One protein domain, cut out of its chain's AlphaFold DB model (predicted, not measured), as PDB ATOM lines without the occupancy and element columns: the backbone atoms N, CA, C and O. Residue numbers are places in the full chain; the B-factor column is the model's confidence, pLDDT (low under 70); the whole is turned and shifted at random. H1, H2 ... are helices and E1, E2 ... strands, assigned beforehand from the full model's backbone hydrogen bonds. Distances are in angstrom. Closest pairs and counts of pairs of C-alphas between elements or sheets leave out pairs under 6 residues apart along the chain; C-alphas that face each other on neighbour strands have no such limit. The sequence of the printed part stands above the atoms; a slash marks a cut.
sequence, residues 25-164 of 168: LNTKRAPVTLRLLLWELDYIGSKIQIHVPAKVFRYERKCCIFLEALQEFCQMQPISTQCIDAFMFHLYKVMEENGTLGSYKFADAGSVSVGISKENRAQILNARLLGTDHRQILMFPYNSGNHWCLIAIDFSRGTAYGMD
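What this domain is: This is residues 25 to 164 of the 168 residues of the protein "uncharacterized protein LOC103493876" of Cucumis melo (UniProt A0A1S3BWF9). A four-stranded twisted sheet, E3 to E6, makes one side of the domain, and the long helix H4 runs along it; beyond H4, on its other side, lies a small ribbon of two strands, E1 and E2, so that H4 is in the middle. Helices H1 and H3 lie side by side at one end of the longest axis, away from the four-stranded sheet, while H5 only grazes that sheet. The printed part has 140 residues, in the order H1 E1 H2 E2 H3 H4 E3 H5 E4 E5 E6; the larger sheet is mixed, with order E3 E4 E5 E6, and E1 and E2 are antiparallel. The class is mixed, helices and strands; the whole is compact, with a radius of gyration of the C-alphas of 16.4 A and spans of 48 by 33 by 25 A.

Where its parts are: The larger sheet holds E3, residues 104 to 106, 6.8 A long; E4, 137 to 143, 19.2 A; E5, 148 to 154, 19.7 A; and E6, 159 to 163, 13.1 A, ending at C-alpha 163 (-51.290, 62.299, -92.452). H4, residues 81 to 97, is 24.4 A long and begins at C-alpha 81 (-62.924, 56.539, -81.001). E1 is residues 48 to 52, 12.4 A, and E2 61 to 65, 12.9 A. H1, residues 32 to 44, is 18.6 A long from C-alpha 32 (-50.173, 36.969, -79.010); H2 is 54 to 57, 5.7 A; H3 67 to 74, 10.7 A; H5 118 to 130, 18.2 A.

How they stand to each other: E3 and E4 are parallel, with N 105 and O 137 2.8 A apart, within hydrogen-bond range. E4, E5 and E6 form a meander, each strand the antiparallel neighbour of the one before, in two hairpins; N 140 and O 151 are 2.9 A apart, N 152 and O 161 2.9 A. E3, H5 and E4 form a strand-helix-strand unit, two parallel neighbour strands with a helix between, with a right-handed crossover. The sheet and H4 make two layers, a helix on one face of a sheet: H4's height over the sheet is 9.7 A, and it runs along the strands, at 14 degrees to E4 on the local plane. H5 only grazes the sheet with residues 125 to 129, and H2 with 55 to 57. The closest C-alphas of E2 and H4 are Ile 65 and Gln 82, 6.0 A. E1 and E2 are antiparallel, with N 50 and O 63 2.8 A apart. H1 and H3 touch, at Leu 41 and Leu 67, whose C-alphas are 6.3 A apart, at a shallow tilt of 16 degrees, opposite ways. H1 and H4 are apart. In H1, H3, H4 and H5 every O i to N i+4 pair is within hydrogen-bond range; H2 is too short for one.

The domain as a whole: The C-alphas farthest apart, those of Tyr 43 and Arg 157, are 50.2 A apart. The printed part has no cut, and the link from E3 to H5, 11 residues, is long. The mean pLDDT of the printed part is 88.3; residues 25 to 28, 45 and 114 are under 70.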
ATOM      1  N   LEU A  25     -64.530  33.340 -84.743       50.34
ATOM      2  CA  LEU A  25     -64.118  34.436 -85.629       50.34
ATOM      3  C   LEU A  25     -62.693  34.997 -85.450       50.34
ATOM      4  O   LEU A  25     -62.432  35.949 -84.733       50.34
ATOM      5  N   ASN A  26     -61.778  34.416 -86.238       55.62
ATOM      6  CA  ASN A  26     -60.565  35.001 -86.842       55.62
ATOM      7  C   ASN A  26     -59.555  35.778 -85.963       55.62
ATOM      8  O   ASN A  26     -58.589  36.324 -86.490       55.62
ATOM      9  N   THR A  27     -59.666  35.754 -84.637       61.53
ATOM     10  CA  THR A  27     -58.653  36.333 -83.733       61.53
ATOM     11  C   THR A  27     -57.345  35.541 -83.716       61.53
ATOM     12  O   THR A  27     -56.337  36.043 -83.232       61.53
ATOM     13  N   LYS A  28     -57.296  34.330 -84.298       66.75
ATOM     14  CA  LYS A  28     -56.063  33.520 -84.418       66.75
ATOM     15  C   LYS A  28     -54.919  34.260 -85.123       66.75
ATOM     16  O   LYS A  28     -53.762  33.932 -84.879       66.75
ATOM     17  N   ARG A  29     -55.239  35.235 -85.983       72.25
ATOM     18  CA  ARG A  29     -54.260  36.072 -86.695       72.25
ATOM     19  C   ARG A  29     -53.781  37.281 -85.882       72.25
ATOM     20  O   ARG A  29     -52.810  37.911 -86.283       72.25
ATOM     21  N   ALA A  30     -54.422  37.597 -84.755       79.94
ATOM     22  CA  ALA A  30     -53.991  38.689 -83.893       79.94
ATOM     23  C   ALA A  30     -52.663  38.355 -83.180       79.94
ATOM     24  O   ALA A  30     -52.428  37.192 -82.806       79.94
ATOM     25  N   PRO A  31     -51.806  39.367 -82.931       84.25
ATOM     26  CA  PRO A  31     -50.609  39.213 -82.112       84.25
ATOM     27  C   PRO A  31     -50.925  38.536 -80.776       84.25
ATOM     28  O   PRO A  31     -51.994  38.756 -80.206       84.25
ATOM     29  N   VAL A  32     -49.988  37.727 -80.264       83.19
ATOM     30  CA  VAL A  32     -50.173  36.969 -79.010       83.19
ATOM     31  C   VAL A  32     -50.679  37.887 -77.901       83.19
ATOM     32  O   VAL A  32     -51.734  37.609 -77.352       83.19
ATOM     33  N   THR A  33     -50.006  39.014 -77.661       84.81
ATOM     34  CA  THR A  33     -50.350  39.986 -76.612       84.81
ATOM     35  C   THR A  33     -51.797  40.470 -76.686       84.81
ATOM     36  O   THR A  33     -52.468  40.564 -75.663       84.81
ATOM     37  N   LEU A  34     -52.307  40.727 -77.893       84.06
ATOM     38  CA  LEU A  34     -53.681  41.184 -78.090       84.06
ATOM     39  C   LEU A  34     -54.699  40.073 -77.797       84.06
ATOM     40  O   LEU A  34     -55.750  40.335 -77.218       84.06
ATOM     41  N   ARG A  35     -54.369  38.820 -78.132       84.38
ATOM     42  CA  ARG A  35     -55.194  37.664 -77.757       84.38
ATOM     43  C   ARG A  35     -55.244  37.460 -76.243       84.38
ATOM     44  O   ARG A  35     -56.304  37.109 -75.737       84.38
ATOM     45  N   LEU A  36     -54.137  37.702 -75.537       84.12
ATOM     46  CA  LEU A  36     -54.105  37.606 -74.072       84.12
ATOM     47  C   LEU A  36     -55.005  38.671 -73.447       84.12
ATOM     48  O   LEU A  36     -55.815  38.360 -72.586       84.12
ATOM     49  N   LEU A  37     -54.913  39.909 -73.942       85.50
ATOM     50  CA  LEU A  37     -55.755  41.010 -73.479       85.50
ATOM     51  C   LEU A  37     -57.250  40.728 -73.682       85.50
ATOM     52  O   LEU A  37     -58.048  40.997 -72.788       85.50
ATOM     53  N   LEU A  38     -57.627  40.183 -74.842       85.88
ATOM     54  CA  LEU A  38     -59.008  39.782 -75.111       85.88
ATOM     55  C   LEU A  38     -59.503  38.731 -74.121       85.88
ATOM     56  O   LEU A  38     -60.613  38.852 -73.618       85.88
ATOM     57  N   TRP A  39     -58.686  37.712 -73.856       81.06
ATOM     58  CA  TRP A  39     -59.054  36.634 -72.946       81.06
ATOM     59  C   TRP A  39     -59.247  37.130 -71.514       81.06
ATOM     60  O   TRP A  39     -60.254  36.807 -70.895       81.06
ATOM     61  N   GLU A  40     -58.334  37.964 -71.017       83.94
ATOM     62  CA  GLU A  40     -58.462  38.569 -69.688       83.94
ATOM     63  C   GLU A  40     -59.754  39.391 -69.567       83.94
ATOM     64  O   GLU A  40     -60.477  39.297 -68.578       83.94
ATOM     65  N   LEU A  41     -60.102  40.173 -70.591       84.19
ATOM     66  CA  LEU A  41     -61.319  40.985 -70.557       84.19
ATOM     67  C   LEU A  41     -62.601  40.166 -70.657       84.19
ATOM     68  O   LEU A  41     -63.569  40.495 -69.971       84.19
ATOM     69  N   ASP A  42     -62.598  39.122 -71.483       82.06
ATOM     70  CA  ASP A  42     -63.706  38.177 -71.615       82.06
ATOM     71  C   ASP A  42     -63.931  37.417 -70.302       82.06
ATOM     72  O   ASP A  42     -65.048  37.370 -69.791       82.06
ATOM     73  N   TYR A  43     -62.850  36.931 -69.683       78.12
ATOM     74  CA  TYR A  43     -62.898  36.216 -68.409       78.12
ATOM     75  C   TYR A  43     -63.439  37.083 -67.265       78.12
ATOM     76  O   TYR A  43     -64.267  36.632 -66.474       78.12
ATOM     77  N   ILE A  44     -62.992  38.338 -67.180       77.94
ATOM     78  CA  ILE A  44     -63.414  39.265 -66.121       77.94
ATOM     79  C   ILE A  44     -64.789  39.891 -66.456       77.94
ATOM     80  O   ILE A  44     -65.405  40.521 -65.597       77.94
ATOM     81  N   GLY A  45     -65.298  39.734 -67.688       69.69
ATOM     82  CA  GLY A  45     -66.539  40.365 -68.155       69.69
ATOM     83  C   GLY A  45     -66.486  41.894 -68.066       69.69
ATOM     84  O   GLY A  45     -67.469  42.548 -67.713       69.69
ATOM     85  N   SER A  46     -65.302  42.467 -68.289       80.62
ATOM     86  CA  SER A  46     -64.981  43.843 -67.907       80.62
ATOM     87  C   SER A  46     -64.578  44.712 -69.096       80.62
ATOM     88  O   SER A  46     -64.544  44.298 -70.250       80.62
ATOM     89  N   LYS A  47     -64.282  45.973 -68.790       87.19
ATOM     90  CA  LYS A  47     -63.787  46.994 -69.714       87.19
ATOM     91  C   LYS A  47     -62.466  47.543 -69.202       87.19
ATOM     92  O   LYS A  47     -62.298  47.746 -67.999       87.19
ATOM     93  N   ILE A  48     -61.565  47.889 -70.114       88.94
ATOM     94  CA  ILE A  48     -60.381  48.670 -69.753       88.94
ATOM     95  C   ILE A  48     -60.849  50.088 -69.452       88.94
ATOM     96  O   ILE A  48     -61.516  50.719 -70.274       88.94
ATOM     97  N   GLN A  49     -60.501  50.596 -68.274       91.25
ATOM     98  CA  GLN A  49     -60.828  51.955 -67.873       91.25
ATOM     99  C   GLN A  49     -59.553  52.762 -67.683       91.25
ATOM    100  O   GLN A  49     -58.751  52.477 -66.801       91.25
ATOM    101  N   ILE A  50     -59.400  53.794 -68.501       92.62
ATOM    102  CA  ILE A  50     -58.250  54.687 -68.479       92.62
ATOM    103  C   ILE A  50     -58.731  56.047 -68.000       92.62
ATOM    104  O   ILE A  50     -59.640  56.650 -68.577       92.62
ATOM    105  N   HIS A  51     -58.119  56.528 -66.927       95.44
ATOM    106  CA  HIS A  51     -58.338  57.882 -66.458       95.44
ATOM    107  C   HIS A  51     -57.463  58.848 -67.261       95.44
ATOM    108  O   HIS A  51     -56.235  58.787 -67.177       95.44
ATOM    109  N   VAL A  52     -58.090  59.719 -68.050       95.56
ATOM    110  CA  VAL A  52     -57.389  60.716 -68.858       95.56
ATOM    111  C   VAL A  52     -57.489  62.071 -68.156       95.56
ATOM    112  O   VAL A  52     -58.591  62.623 -68.053       95.56
ATOM    113  N   PRO A  53     -56.364  62.627 -67.672       95.94
ATOM    114  CA  PRO A  53     -56.381  63.878 -66.933       95.94
ATOM    115  C   PRO A  53     -56.647  65.068 -67.861       95.94
ATOM    116  O   PRO A  53     -56.267  65.069 -69.036       95.94
ATOM    117  N   ALA A  54     -57.216  66.140 -67.300       93.38
ATOM    118  CA  ALA A  54     -57.594  67.338 -68.053       93.38
ATOM    119  C   ALA A  54     -56.440  67.979 -68.839       93.38
ATOM    120  O   ALA A  54     -56.669  68.590 -69.874       93.38
ATOM    121  N   LYS A  55     -55.184  67.802 -68.417       92.62
ATOM    122  CA  LYS A  55     -54.015  68.330 -69.136       92.62
ATOM    123  C   LYS A  55     -53.832  67.774 -70.559       92.62
ATOM    124  O   LYS A  55     -53.137  68.404 -71.352       92.62
ATOM    125  N   VAL A  56     -54.453  66.637 -70.885       93.62
ATOM    126  CA  VAL A  56     -54.320  65.970 -72.192       93.62
ATOM    127  C   VAL A  56     -55.322  66.541 -73.197       93.62
ATOM    128  O   VAL A  56     -54.915  67.052 -74.233       93.62
ATOM    129  N   PHE A  57     -56.621  66.513 -72.870       92.25
ATOM    130  CA  PHE A  57     -57.712  66.920 -73.776       92.25
ATOM    131  C   PHE A  57     -58.493  68.165 -73.310       92.25
ATOM    132  O   PHE A  57     -59.510  68.516 -73.901       92.25
ATOM    133  N   ARG A  58     -58.003  68.868 -72.278       89.69
ATOM    134  CA  ARG A  58     -58.593  70.040 -71.582       89.69
ATOM    135  C   ARG A  58     -59.773  69.769 -70.651       89.69
ATOM    136  O   ARG A  58     -60.304  70.706 -70.067       89.69
ATOM    137  N   TYR A  59     -60.186  68.523 -70.508       90.25
ATOM    138  CA  TYR A  59     -61.207  68.116 -69.553       90.25
ATOM    139  C   TYR A  59     -60.887  66.708 -69.074       90.25
ATOM    140  O   TYR A  59     -60.291  65.905 -69.795       90.25
ATOM    141  N   GLU A  60     -61.216  66.447 -67.821       93.06
ATOM    142  CA  GLU A  60     -60.998  65.153 -67.200       93.06
ATOM    143  C   GLU A  60     -62.053  64.173 -67.706       93.06
ATOM    144  O   GLU A  60     -63.240  64.503 -67.777       93.06
ATOM    145  N   ARG A  61     -61.629  62.972 -68.103       91.94
ATOM    146  CA  ARG A  61     -62.567  61.958 -68.586       91.94
ATOM    147  C   ARG A  61     -62.088  60.549 -68.320       91.94
ATOM    148  O   ARG A  61     -60.898  60.261 -68.216       91.94
ATOM    149  N   LYS A  62     -63.055  59.641 -68.303       92.69
ATOM    150  CA  LYS A  62     -62.819  58.205 -68.250       92.69
ATOM    151  C   LYS A  62     -62.964  57.625 -69.654       92.69
ATOM    152  O   LYS A  62     -64.058  57.625 -70.212       92.69
ATOM    153  N   CYS A  63     -61.869  57.154 -70.239       91.69
ATOM    154  CA  CYS A  63     -61.907  56.377 -71.475       91.69
ATOM    155  C   CYS A  63     -62.208  54.914 -71.127       91.69
ATOM    156  O   CYS A  63     -61.566  54.345 -70.246       91.69
ATOM    157  N   CYS A  64     -63.218  54.327 -71.770       91.75
ATOM    158  CA  CYS A  64     -63.605  52.934 -71.567       91.75
ATOM    159  C   CYS A  64     -63.448  52.176 -72.886       91.75
ATOM    160  O   CYS A  64     -64.109  52.533 -73.858       91.75
ATOM    161  N   ILE A  65     -62.617  51.137 -72.903       91.62
ATOM    162  CA  ILE A  65     -62.487  50.216 -74.036       91.62
ATOM    163  C   ILE A  65     -63.180  48.916 -73.645       91.62
ATOM    164  O   ILE A  65     -62.790  48.267 -72.672       91.62
ATOM    165  N   PHE A  66     -64.234  48.579 -74.377       90.19
ATOM    166  CA  PHE A  66     -65.012  47.364 -74.167       90.19
ATOM    167  C   PHE A  66     -64.435  46.198 -74.974       90.19
ATOM    168  O   PHE A  66     -63.648  46.407 -75.901       90.19
ATOM    169  N   LEU A  67     -64.833  44.978 -74.613       87.75
ATOM    170  CA  LEU A  67     -64.395  43.755 -75.282       87.75
ATOM    171  C   LEU A  67     -64.701  43.794 -76.787       87.75
ATOM    172  O   LEU A  67     -63.839  43.454 -77.596       87.75
ATOM    173  N   GLU A  68     -65.879  44.289 -77.164       88.38
ATOM    174  CA  GLU A  68     -66.347  44.380 -78.550       88.38
ATOM    175  C   GLU A  68     -65.411  45.251 -79.396       88.38
ATOM    176  O   GLU A  68     -64.996  44.844 -80.478       88.38
ATOM    177  N   ALA A  69     -64.972  46.395 -78.863       89.00
ATOM    178  CA  ALA A  69     -64.055  47.297 -79.564       89.00
ATOM    179  C   ALA A  69     -62.688  46.643 -79.850       89.00
ATOM    180  O   ALA A  69     -62.034  46.952 -80.847       89.00
ATOM    181  N   LEU A  70     -62.236  45.731 -78.984       87.56
ATOM    182  CA  LEU A  70     -60.999  44.977 -79.198       87.56
ATOM    183  C   LEU A  70     -61.198  43.797 -80.151       87.56
ATOM    184  O   LEU A  70     -60.290  43.471 -80.919       87.56
ATOM    185  N   GLN A  71     -62.369  43.160 -80.124       86.31
ATOM    186  CA  GLN A  71     -62.730  42.125 -81.090       86.31
ATOM    187  C   GLN A  71     -62.805  42.710 -82.505       86.31
ATOM    188  O   GLN A  71     -62.216  42.143 -83.425       86.31
ATOM    189  N   GLU A  72     -63.442  43.872 -82.663       87.94
ATOM    190  CA  GLU A  72     -63.469  44.663 -83.897       87.94
ATOM    191  C   GLU A  72     -62.049  44.979 -84.382       87.94
ATOM    192  O   GLU A  72     -61.701  44.690 -85.531       87.94
ATOM    193  N   PHE A  73     -61.189  45.469 -83.484       85.75
ATOM    194  CA  PHE A  73     -59.783  45.739 -83.788       85.75
ATOM    195  C   PHE A  73     -59.042  44.485 -84.292       85.75
ATOM    196  O   PHE A  73     -58.319  44.546 -85.286       85.75
ATOM    197  N   CYS A  74     -59.264  43.318 -83.676       84.12
ATOM    198  CA  CYS A  74     -58.672  42.046 -84.121       84.12
ATOM    199  C   CYS A  74     -59.170  41.577 -85.492       84.12
ATOM    200  O   CYS A  74     -58.478  40.822 -86.176       84.12
ATOM    201  N   GLN A  75     -60.375  41.985 -85.877       85.31
ATOM    202  CA  GLN A  75     -61.023  41.608 -87.130       85.31
ATOM    203  C   GLN A  75     -60.785  42.631 -88.247       85.31
ATOM    204  O   GLN A  75     -61.431  42.544 -89.292       85.31
ATOM    205  N   MET A  76     -59.861  43.580 -88.045       86.81
ATOM    206  CA  MET A  76     -59.587  44.673 -88.982       86.81
ATOM    207  C   MET A  76     -60.839  45.511 -89.297       86.81
ATOM    208  O   MET A  76     -60.980  46.033 -90.401       86.81
ATOM    209  N   GLN A  77     -61.763  45.619 -88.339       89.06
ATOM    210  CA  GLN A  77     -62.907  46.526 -88.430       89.06
ATOM    211  C   GLN A  77     -62.477  47.971 -88.120       89.06
ATOM    212  O   GLN A  77     -61.382  48.187 -87.583       89.06
ATOM    213  N   PRO A  78     -63.308  48.980 -88.453       88.94
ATOM    214  CA  PRO A  78     -63.013  50.369 -88.126       88.94
ATOM    215  C   PRO A  78     -62.699  50.559 -86.638       88.94
ATOM    216  O   PRO A  78     -63.451  50.138 -85.765       88.94
ATOM    217  N   ILE A  79     -61.577  51.220 -86.352       91.25
ATOM    218  CA  ILE A  79     -61.112  51.433 -84.979       91.25
ATOM    219  C   ILE A  79     -62.037  52.433 -84.278       91.25
ATOM    220  O   ILE A  79     -62.294  53.524 -84.799       91.25
ATOM    221  N   SER A  80     -62.501  52.081 -83.078       90.56
ATOM    222  CA  SER A  80     -63.370  52.937 -82.270       90.56
ATOM    223  C   SER A  80     -62.666  54.213 -81.788       90.56
ATOM    224  O   SER A  80     -61.443  54.261 -81.612       90.56
ATOM    225  N   THR A  81     -63.448  55.263 -81.519       91.75
ATOM    226  CA  THR A  81     -62.924  56.539 -81.001       91.75
ATOM    227  C   THR A  81     -62.214  56.363 -79.659       91.75
ATOM    228  O   THR A  81     -61.216  57.031 -79.410       91.75
ATOM    229  N   GLN A  82     -62.668  55.433 -78.814       91.44
ATOM    230  CA  GLN A  82     -62.080  55.157 -77.502       91.44
ATOM    231  C   GLN A  82     -60.691  54.521 -77.617       91.44
ATOM    232  O   GLN A  82     -59.788  54.887 -76.863       91.44
ATOM    233  N   CYS A  83     -60.492  53.613 -78.578       92.44
ATOM    234  CA  CYS A  83     -59.177  53.037 -78.858       92.44
ATOM    235  C   CYS A  83     -58.197  54.108 -79.362       92.44
ATOM    236  O   CYS A  83     -57.051  54.157 -78.911       92.44
ATOM    237  N   ILE A  84     -58.655  55.012 -80.236       94.00
ATOM    238  CA  ILE A  84     -57.843  56.142 -80.705       94.00
ATOM    239  C   ILE A  84     -57.531  57.118 -79.557       94.00
ATOM    240  O   ILE A  84     -56.377  57.502 -79.391       94.00
ATOM    241  N   ASP A  85     -58.509  57.475 -78.718       94.00
ATOM    242  CA  ASP A  85     -58.302  58.343 -77.545       94.00
ATOM    243  C   ASP A  85     -57.268  57.752 -76.574       94.00
ATOM    244  O   ASP A  85     -56.411  58.471 -76.054       94.00
ATOM    245  N   ALA A  86     -57.323  56.437 -76.344       94.44
ATOM    246  CA  ALA A  86     -56.349  55.734 -75.515       94.44
ATOM    247  C   ALA A  86     -54.938  55.789 -76.115       94.44
ATOM    248  O   ALA A  86     -53.976  56.039 -75.388       94.44
ATOM    249  N   PHE A  87     -54.812  55.626 -77.435       94.06
ATOM    250  CA  PHE A  87     -53.531  55.772 -78.123       94.06
ATOM    251  C   PHE A  87     -52.998  57.210 -78.058       94.06
ATOM    252  O   PHE A  87     -51.827  57.414 -77.749       94.06
ATOM    253  N   MET A  88     -53.849  58.218 -78.268       95.62
ATOM    254  CA  MET A  88     -53.457  59.627 -78.145       95.62
ATOM    255  C   MET A  88     -52.976  59.959 -76.726       95.62
ATOM    256  O   MET A  88     -52.006  60.698 -76.554       95.62
ATOM    257  N   PHE A  89     -53.597  59.373 -75.698       96.25
ATOM    258  CA  PHE A  89     -53.117  59.506 -74.324       96.25
ATOM    259  C   PHE A  89     -51.782  58.783 -74.082       96.25
ATOM    260  O   PHE A  89     -50.906  59.325 -73.407       96.25
ATOM    261  N   HIS A  90     -51.592  57.594 -74.654       95.50
ATOM    262  CA  HIS A  90     -50.300  56.910 -74.609       95.50
ATOM    263  C   HIS A  90     -49.197  57.750 -75.273       95.50
ATOM    264  O   HIS A  90     -48.133  57.930 -74.689       95.50
ATOM    265  N   LEU A  91     -49.471  58.349 -76.435       95.31
ATOM    266  CA  LEU A  91     -48.528  59.232 -77.121       95.31
ATOM    267  C   LEU A  91     -48.170  60.462 -76.273       95.31
ATOM    268  O   LEU A  91     -46.994  60.805 -76.160       95.31
ATOM    269  N   TYR A  92     -49.157  61.082 -75.616       96.19
ATOM    270  CA  TYR A  92     -48.914  62.144 -74.636       96.19
ATOM    271  C   TYR A  92     -47.926  61.686 -73.550       96.19
ATOM    272  O   TYR A  92     -47.002  62.425 -73.213       96.19
ATOM    273  N   LYS A  93     -48.100  60.471 -73.013       96.38
ATOM    274  CA  LYS A  93     -47.234  59.920 -71.963       96.38
ATOM    275  C   LYS A  93     -45.809  59.688 -72.441       96.38
ATOM    276  O   LYS A  93     -44.884  60.152 -71.786       96.38
ATOM    277  N   VAL A  94     -45.645  59.094 -73.617       96.56
ATOM    278  CA  VAL A  94     -44.328  58.904 -74.239       96.56
ATOM    279  C   VAL A  94     -43.617  60.247 -74.444       96.56
ATOM    280  O   VAL A  94     -42.425  60.369 -74.181       96.56
ATOM    281  N   MET A  95     -44.328  61.294 -74.873       95.62
ATOM    282  CA  MET A  95     -43.730  62.626 -75.041       95.62
ATOM    283  C   MET A  95     -43.419  63.330 -73.713       95.62
ATOM    284  O   MET A  95     -42.451  64.090 -73.640       95.62
ATOM    285  N   GLU A  96     -44.235  63.099 -72.678       95.69
ATOM    286  CA  GLU A  96     -43.993  63.565 -71.305       95.69
ATOM    287  C   GLU A  96     -42.698  62.948 -70.762       95.69
ATOM    288  O   GLU A  96     -41.823  63.673 -70.297       95.69
ATOM    289  N   GLU A  97     -42.540  61.633 -70.912       96.75
ATOM    290  CA  GLU A  97     -41.352  60.876 -70.502       96.75
ATOM    291  C   GLU A  97     -40.099  61.288 -71.286       96.75
ATOM    292  O   GLU A  97     -39.024  61.438 -70.709       96.75
ATOM    293  N   ASN A  98     -40.244  61.563 -72.585       95.94
ATOM    294  CA  ASN A  98     -39.146  62.005 -73.446       95.94
ATOM    295  C   ASN A  98     -38.814  63.506 -73.318       95.94
ATOM    296  O   ASN A  98     -37.952  63.999 -74.044       95.94
ATOM    297  N   GLY A  99     -39.514  64.267 -72.467       96.00
ATOM    298  CA  GLY A  99     -39.277  65.706 -72.282       96.00
ATOM    299  C   GLY A  99     -39.633  66.586 -73.491       96.00
ATOM    300  O   GLY A  99     -39.247  67.751 -73.542       96.00
ATOM    301  N   THR A 100     -40.377  66.058 -74.466       94.38
ATOM    302  CA  THR A 100     -40.746  66.765 -75.712       94.38
ATOM    303  C   THR A 100     -42.159  67.341 -75.688       94.38
ATOM    304  O   THR A 100     -42.522  68.119 -76.571       94.38
ATOM    305  N   LEU A 101     -42.944  67.027 -74.651       93.00
ATOM    306  CA  LEU A 101     -44.345  67.434 -74.511       93.00
ATOM    307  C   LEU A 101     -44.583  68.946 -74.664       93.00
ATOM    308  O   LEU A 101     -45.641  69.348 -75.143       93.00
ATOM    309  N   GLY A 102     -43.615  69.792 -74.295       91.56
ATOM    310  CA  GLY A 102     -43.736  71.253 -74.394       91.56
ATOM    311  C   GLY A 102     -44.069  71.766 -75.801       91.56
ATOM    312  O   GLY A 102     -44.687  72.823 -75.921       91.56
ATOM    313  N   SER A 103     -43.729  70.992 -76.836       92.75
ATOM    314  CA  SER A 103     -43.936  71.324 -78.250       92.75
ATOM    315  C   SER A 103     -45.283  70.852 -78.810       92.75
ATOM    316  O   SER A 103     -45.608  71.178 -79.949       92.75
ATOM    317  N   TYR A 104     -46.075  70.095 -78.044       93.00
ATOM    318  CA  TYR A 104     -47.263  69.413 -78.560       93.00
ATOM    319  C   TYR A 104     -48.507  69.657 -77.702       93.00
ATOM    320  O   TYR A 104     -48.466  69.735 -76.472       93.00
ATOM    321  N   LYS A 105     -49.655  69.737 -78.374       93.50
ATOM    322  CA  LYS A 105     -50.992  69.708 -77.777       93.50
ATOM    323  C   LYS A 105     -51.833  68.648 -78.461       93.50
ATOM    324  O   LYS A 105     -51.658  68.380 -79.643       93.50
ATOM    325  N   PHE A 106     -52.774  68.080 -77.716       93.81
ATOM    326  CA  PHE A 106     -53.612  66.984 -78.182       93.81
ATOM    327  C   PHE A 106     -55.093  67.359 -78.104       93.81
ATOM    328  O   PHE A 106     -55.512  68.099 -77.209       93.81
ATOM    329  N   ALA A 107     -55.895  66.828 -79.025       92.50
ATOM    330  CA  ALA A 107     -57.347  66.789 -78.889       92.50
ATOM    331  C   ALA A 107     -57.857  65.353 -79.043       92.50
ATOM    332  O   ALA A 107     -57.242  64.533 -79.727       92.50
ATOM    333  N   ASP A 108     -58.967  65.062 -78.371       91.69
ATOM    334  CA  ASP A 108     -59.603  63.753 -78.426       91.69
ATOM    335  C   ASP A 108     -60.337  63.537 -79.754       91.69
ATOM    336  O   ASP A 108     -60.842  64.474 -80.375       91.69
ATOM    337  N   ALA A 109     -60.415  62.277 -80.164       90.88
ATOM    338  CA  ALA A 109     -61.039  61.820 -81.391       90.88
ATOM    339  C   ALA A 109     -62.551  62.025 -81.391       90.88
ATOM    340  O   ALA A 109     -63.122  62.390 -82.418       90.88
ATOM    341  N   GLY A 110     -63.199  61.802 -80.243       83.62
ATOM    342  CA  GLY A 110     -64.653  61.899 -80.112       83.62
ATOM    343  C   GLY A 110     -65.191  63.292 -80.434       83.62
ATOM    344  O   GLY A 110     -66.217  63.420 -81.091       83.62
ATOM    345  N   SER A 111     -64.468  64.344 -80.048       80.31
ATOM    346  CA  SER A 111     -64.888  65.733 -80.265       80.31
ATOM    347  C   SER A 111     -64.844  66.177 -81.735       80.31
ATOM    348  O   SER A 111     -65.403  67.212 -82.094       80.31
ATOM    349  N   VAL A 112     -64.176  65.410 -82.597       78.00
ATOM    350  CA  VAL A 112     -63.980  65.720 -84.021       78.00
ATOM    351  C   VAL A 112     -64.297  64.527 -84.926       78.00
ATOM    352  O   VAL A 112     -63.898  64.519 -86.094       78.00
ATOM    353  N   SER A 113     -65.048  63.538 -84.434       78.50
ATOM    354  CA  SER A 113     -65.438  62.353 -85.203       78.50
ATOM    355  C   SER A 113     -66.683  62.579 -86.065       78.50
ATOM    356  O   SER A 113     -67.342  63.622 -86.027       78.50
ATOM    357  N   VAL A 114     -67.023  61.548 -86.838       69.94
ATOM    358  CA  VAL A 114     -68.342  61.417 -87.459       69.94
ATOM    359  C   VAL A 114     -69.432  61.342 -86.386       69.94
ATOM    360  O   VAL A 114     -69.201  60.806 -85.303       69.94
ATOM    361  N   GLY A 115     -70.596  61.924 -86.685       74.62
ATOM    362  CA  GLY A 115     -71.730  62.065 -85.760       74.62
ATOM    363  C   GLY A 115     -71.910  63.481 -85.199       74.62
ATOM    364  O   GLY A 115     -72.975  63.800 -84.682       74.62
ATOM    365  N   ILE A 116     -70.908  64.351 -85.360       81.19
ATOM    366  CA  ILE A 116     -70.972  65.776 -85.009       81.19
ATOM    367  C   ILE A 116     -71.088  66.600 -86.302       81.19
ATOM    368  O   ILE A 116     -70.402  66.312 -87.286       81.19
ATOM    369  N   SER A 117     -71.944  67.631 -86.317       86.94
ATOM    370  CA  SER A 117     -72.070  68.533 -87.473       86.94
ATOM    371  C   SER A 117     -70.740  69.224 -87.794       86.94
ATOM    372  O   SER A 117     -69.887  69.407 -86.920       86.94
ATOM    373  N   LYS A 118     -70.537  69.625 -89.053       86.44
ATOM    374  CA  LYS A 118     -69.293  70.294 -89.470       86.44
ATOM    375  C   LYS A 118     -69.068  71.592 -88.688       86.44
ATOM    376  O   LYS A 118     -67.938  71.881 -88.309       86.44
ATOM    377  N   GLU A 119     -70.140  72.315 -88.394       90.69
ATOM    378  CA  GLU A 119     -70.141  73.569 -87.642       90.69
ATOM    379  C   GLU A 119     -69.693  73.336 -86.196       90.69
ATOM    380  O   GLU A 119     -68.790  74.017 -85.712       90.69
ATOM    381  N   ASN A 120     -70.247  72.320 -85.529       89.62
ATOM    382  CA  ASN A 120     -69.863  71.978 -84.159       89.62
ATOM    383  C   ASN A 120     -68.404  71.504 -84.097       89.62
ATOM    384  O   ASN A 120     -67.661  71.909 -83.203       89.62
ATOM    385  N   ARG A 121     -67.954  70.714 -85.081       88.81
ATOM    386  CA  ARG A 121     -66.542  70.303 -85.195       88.81
ATOM    387  C   ARG A 121     -65.626  71.513 -85.358       88.81
ATOM    388  O   ARG A 121     -64.598  71.588 -84.691       88.81
ATOM    389  N   ALA A 122     -66.004  72.475 -86.201       88.38
ATOM    390  CA  ALA A 122     -65.244  73.705 -86.401       88.38
ATOM    391  C   ALA A 122     -65.178  74.559 -85.125       88.38
ATOM    392  O   ALA A 122     -64.108  75.053 -84.782       88.38
ATOM    393  N   GLN A 123     -66.282  74.689 -84.382       90.75
ATOM    394  CA  GLN A 123     -66.314  75.419 -83.108       90.75
ATOM    395  C   GLN A 123     -65.422  74.771 -82.046       90.75
ATOM    396  O   GLN A 123     -64.643  75.462 -81.386       90.75
ATOM    397  N   ILE A 124     -65.492  73.444 -81.910       89.12
ATOM    398  CA  ILE A 124     -64.635  72.674 -81.003       89.12
ATOM    399  C   ILE A 124     -63.165  72.885 -81.369       89.12
ATOM    400  O   ILE A 124     -62.360  73.224 -80.498       89.12
ATOM    401  N   LEU A 125     -62.810  72.722 -82.647       88.62
ATOM    402  CA  LEU A 125     -61.445  72.935 -83.120       88.62
ATOM    403  C   LEU A 125     -60.988  74.367 -82.849       88.62
ATOM    404  O   LEU A 125     -59.919  74.547 -82.280       88.62
ATOM    405  N   ASN A 126     -61.811  75.376 -83.141       89.81
ATOM    406  CA  ASN A 126     -61.492  76.773 -82.852       89.81
ATOM    407  C   ASN A 126     -61.199  77.005 -81.359       89.81
ATOM    408  O   ASN A 126     -60.190  77.613 -81.008       89.81
ATOM    409  N   ALA A 127     -62.009  76.442 -80.458       89.19
ATOM    410  CA  ALA A 127     -61.764  76.534 -79.018       89.19
ATOM    411  C   ALA A 127     -60.450  75.849 -78.592       89.19
ATOM    412  O   ALA A 127     -59.750  76.333 -77.698       89.19
ATOM    413  N   ARG A 128     -60.077  74.728 -79.227       87.69
ATOM    414  CA  ARG A 128     -58.783  74.064 -78.985       87.69
ATOM    415  C   ARG A 128     -57.614  74.881 -79.524       87.69
ATOM    416  O   ARG A 128     -56.585  74.962 -78.849       87.69
ATOM    417  N   LEU A 129     -57.788  75.491 -80.694       86.06
ATOM    418  CA  LEU A 129     -56.798  76.333 -81.353       86.06
ATOM    419  C   LEU A 129     -56.499  77.582 -80.514       86.06
ATOM    420  O   LEU A 129     -55.339  77.828 -80.204       86.06
ATOM    421  N   LEU A 130     -57.530  78.299 -80.050       86.69
ATOM    422  CA  LEU A 130     -57.387  79.535 -79.263       86.69
ATOM    423  C   LEU A 130     -56.585  79.369 -77.970       86.69
ATOM    424  O   LEU A 130     -55.975  80.319 -77.493       86.69
ATOM    425  N   GLY A 131     -56.586  78.177 -77.377       82.50
ATOM    426  CA  GLY A 131     -55.817  77.930 -76.165       82.50
ATOM    427  C   GLY A 131     -54.462  77.263 -76.394       82.50
ATOM    428  O   GLY A 131     -53.937  76.687 -75.438       82.50
ATOM    429  N   THR A 132     -53.976  77.177 -77.632       84.94
ATOM    430  CA  THR A 132     -52.682  76.566 -77.974       84.94
ATOM    431  C   THR A 132     -51.622  77.655 -78.106       84.94
ATOM    432  O   THR A 132     -51.868  78.691 -78.721       84.94
ATOM    433  N   ASP A 133     -50.446  77.444 -77.506       88.88
ATOM    434  CA  ASP A 133     -49.326  78.378 -77.653       88.88
ATOM    435  C   ASP A 133     -48.842  78.397 -79.115       88.88
ATOM    436  O   ASP A 133     -48.832  77.364 -79.780       88.88
ATOM    437  N   HIS A 134     -48.413  79.553 -79.624       85.75
ATOM    438  CA  HIS A 134     -47.942  79.695 -81.009       85.75
ATOM    439  C   HIS A 134     -46.719  78.828 -81.346       85.75
ATOM    440  O   HIS A 134     -46.445  78.588 -82.520       85.75
ATOM    441  N   ARG A 135     -45.981  78.351 -80.338       88.81
ATOM    442  CA  ARG A 135     -44.839  77.437 -80.496       88.81
ATOM    443  C   ARG A 135     -45.233  75.960 -80.476       88.81
ATOM    444  O   ARG A 135     -44.367  75.108 -80.644       88.81
ATOM    445  N   GLN A 136     -46.504  75.652 -80.225       91.75
ATOM    446  CA  GLN A 136     -46.999  74.286 -80.091       91.75
ATOM    447  C   GLN A 136     -47.680  73.797 -81.363       91.75
ATOM    448  O   GLN A 136     -48.374  74.542 -82.054       91.75
ATOM    449  N   ILE A 137     -47.531  72.500 -81.619       94.00
ATOM    450  CA  ILE A 137     -48.248  71.788 -82.671       94.00
ATOM    451  C   ILE A 137     -49.486  71.136 -82.056       94.00
ATOM    452  O   ILE A 137     -49.373  70.310 -81.147       94.00
ATOM    453  N   LEU A 138     -50.673  71.485 -82.555       94.12
ATOM    454  CA  LEU A 138     -51.913  70.807 -82.177       94.12
ATOM    455  C   LEU A 138     -52.090  69.550 -83.032       94.12
ATOM    456  O   LEU A 138     -52.248  69.650 -84.244       94.12
ATOM    457  N   MET A 139     -52.115  68.383 -82.396       95.06
ATOM    458  CA  MET A 139     -52.328  67.082 -83.027       95.06
ATOM    459  C   MET A 139     -53.693  66.515 -82.647       95.06
ATOM    460  O   MET A 139     -54.038  66.432 -81.465       95.06
ATOM    461  N   PHE A 140     -54.469  66.084 -83.639       93.81
ATOM    462  CA  PHE A 140     -55.753  65.439 -83.393       93.81
ATOM    463  C   PHE A 140     -56.122  64.440 -84.491       93.81
ATOM    464  O   PHE A 140     -55.878  64.691 -85.676       93.81
ATOM    465  N   PRO A 141     -56.721  63.301 -84.121       94.50
ATOM    466  CA  PRO A 141     -57.250  62.355 -85.086       94.50
ATOM    467  C   PRO A 141     -58.563  62.893 -85.666       94.50
ATOM    468  O   PRO A 141     -59.392  63.457 -84.957       94.50
ATOM    469  N   TYR A 142     -58.770  62.706 -86.962       91.25
ATOM    470  CA  TYR A 142     -59.947  63.156 -87.695       91.25
ATOM    471  C   TYR A 142     -60.591  61.962 -88.392       91.25
ATOM    472  O   TYR A 142     -59.911  61.221 -89.100       91.25
ATOM    473  N   ASN A 143     -61.902  61.783 -88.209       89.75
ATOM    474  CA  ASN A 143     -62.658  60.742 -88.905       89.75
ATOM    475  C   ASN A 143     -63.488  61.348 -90.044       89.75
ATOM    476  O   ASN A 143     -64.289  62.262 -89.811       89.75
ATOM    477  N   SER A 144     -63.319  60.832 -91.261       82.62
ATOM    478  CA  SER A 144     -64.023  61.282 -92.468       82.62
ATOM    479  C   SER A 144     -65.127  60.327 -92.945       82.62
ATOM    480  O   SER A 144     -65.425  60.298 -94.134       82.62
ATOM    481  N   GLY A 145     -65.745  59.549 -92.050       78.75
ATOM    482  CA  GLY A 145     -66.809  58.601 -92.416       78.75
ATOM    483  C   GLY A 145     -66.307  57.189 -92.652       78.75
ATOM    484  O   GLY A 145     -66.607  56.612 -93.687       78.75
ATOM    485  N   ASN A 146     -65.592  56.651 -91.655       83.31
ATOM    486  CA  ASN A 146     -64.926  55.334 -91.600       83.31
ATOM    487  C   ASN A 146     -63.451  55.333 -91.999       83.31
ATOM    488  O   ASN A 146     -62.851  54.273 -92.151       83.31
ATOM    489  N   HIS A 147     -62.852  56.513 -92.106       89.12
ATOM    490  CA  HIS A 147     -61.432  56.654 -92.376       89.12
ATOM    491  C   HIS A 147     -60.800  57.604 -91.368       89.12
ATOM    492  O   HIS A 147     -61.344  58.678 -91.103       89.12
ATOM    493  N   TRP A 148     -59.693  57.169 -90.769       91.88
ATOM    494  CA  TRP A 148     -58.957  57.926 -89.767       91.88
ATOM    495  C   TRP A 148     -57.725  58.563 -90.401       91.88
ATOM    496  O   TRP A 148     -56.852  57.870 -90.922       91.88
ATOM    497  N   CYS A 149     -57.625  59.879 -90.266       93.00
ATOM    498  CA  CYS A 149     -56.429  60.653 -90.574       93.00
ATOM    499  C   CYS A 149     -55.893  61.283 -89.287       93.00
ATOM    500  O   CYS A 149     -56.651  61.532 -88.345       93.00
ATOM    501  N   LEU A 150     -54.605  61.609 -89.254       94.31
ATOM    502  CA  LEU A 150     -54.039  62.463 -88.211       94.31
ATOM    503  C   LEU A 150     -53.785  63.851 -88.792       94.31
ATOM    504  O   LEU A 150     -53.132  63.986 -89.824       94.31
ATOM    505  N   ILE A 151     -54.299  64.881 -88.126       94.06
ATOM    506  CA  ILE A 151     -54.054  66.273 -88.490       94.06
ATOM    507  C   ILE A 151     -53.109  66.885 -87.461       94.06
ATOM    508  O   ILE A 151     -53.320  66.745 -86.254       94.06
ATOM    509  N   ALA A 152     -52.077  67.573 -87.940       94.94
ATOM    510  CA  ALA A 152     -51.159  68.353 -87.120       94.94
ATOM    511  C   ALA A 152     -51.146  69.805 -87.605       94.94
ATOM    512  O   ALA A 152     -50.894  70.063 -88.778       94.94
ATOM    513  N   ILE A 153     -51.420  70.757 -86.717       94.62
ATOM    514  CA  ILE A 153     -51.448  72.188 -87.038       94.62
ATOM    515  C   ILE A 153     -50.264  72.859 -86.355       94.62
ATOM    516  O   ILE A 153     -50.191  72.887 -85.127       94.62
ATOM    517  N   ASP A 154     -49.355  73.398 -87.162       93.44
ATOM    518  CA  ASP A 154     -48.220  74.204 -86.725       93.44
ATOM    519  C   ASP A 154     -48.567  75.689 -86.880       93.44
ATOM    520  O   ASP A 154     -48.586  76.240 -87.987       93.44
ATOM    521  N   PHE A 155     -48.843  76.337 -85.748       85.00
ATOM    522  CA  PHE A 155     -49.185  77.758 -85.696       85.00
ATOM    523  C   PHE A 155     -48.029  78.667 -86.078       85.00
ATOM    524  O   PHE A 155     -48.254  79.690 -86.722       85.00
ATOM    525  N   SER A 156     -46.802  78.287 -85.725       86.94
ATOM    526  CA  SER A 156     -45.619  79.090 -86.024       86.94
ATOM    527  C   SER A 156     -45.418  79.261 -87.532       86.94
ATOM    528  O   SER A 156     -44.900  80.281 -87.982       86.94
ATOM    529  N   ARG A 157     -45.886  78.280 -88.314       88.75
ATOM    530  CA  ARG A 157     -45.811  78.254 -89.779       88.75
ATOM    531  C   ARG A 157     -47.138  78.539 -90.475       88.75
ATOM    532  O   ARG A 157     -47.171  78.545 -91.703       88.75
ATOM    533  N   GLY A 158     -48.237  78.687 -89.733       89.31
ATOM    534  CA  GLY A 158     -49.585  78.763 -90.309       89.31
ATOM    535  C   GLY A 158     -49.911  77.580 -91.229       89.31
ATOM    536  O   GLY A 158     -50.572  77.760 -92.248       89.31
ATOM    537  N   THR A 159     -49.396  76.385 -90.920       93.44
ATOM    538  CA  THR A 159     -49.460  75.209 -91.803       93.44
ATOM    539  C   THR A 159     -50.193  74.060 -91.119       93.44
ATOM    540  O   THR A 159     -49.961  73.776 -89.944       93.44
ATOM    541  N   ALA A 160     -51.056  73.370 -91.865       94.12
ATOM    542  CA  ALA A 160     -51.687  72.128 -91.434       94.12
ATOM    543  C   ALA A 160     -51.135  70.949 -92.245       94.12
ATOM    544  O   ALA A 160     -51.110  70.986 -93.474       94.12
ATOM    545  N   TYR A 161     -50.722  69.896 -91.549       95.12
ATOM    546  CA  TYR A 161     -50.254  68.643 -92.126       95.12
ATOM    547  C   TYR A 161     -51.345  67.585 -91.968       95.12
ATOM    548  O   TYR A 161     -51.801  67.323 -90.852       95.12
ATOM    549  N   GLY A 162     -51.757  66.977 -93.080       93.81
ATOM    550  CA  GLY A 162     -52.642  65.816 -93.090       93.81
ATOM    551  C   GLY A 162     -51.835  64.543 -93.305       93.81
ATOM    552  O   GLY A 162     -51.168  64.404 -94.326       93.81
ATOM    553  N   MET A 163     -51.887  63.627 -92.343       93.88
ATOM    554  CA  MET A 163     -51.290  62.299 -92.452       93.88
ATOM    555  C   MET A 163     -52.407  61.306 -92.746       93.88
ATOM    556  O   MET A 163     -53.184  60.938 -91.859       93.88
ATOM    557  N   ASP A 164     -52.490  60.920 -94.013       92.94
ATOM    558  CA  ASP A 164     -53.466  59.970 -94.523       92.94
ATOM    559  C   ASP A 164     -52.756  58.655 -94.892       92.94
ATOM    560  O   ASP A 164     -51.862  58.670 -95.744       92.94
TER     561      ASP A 164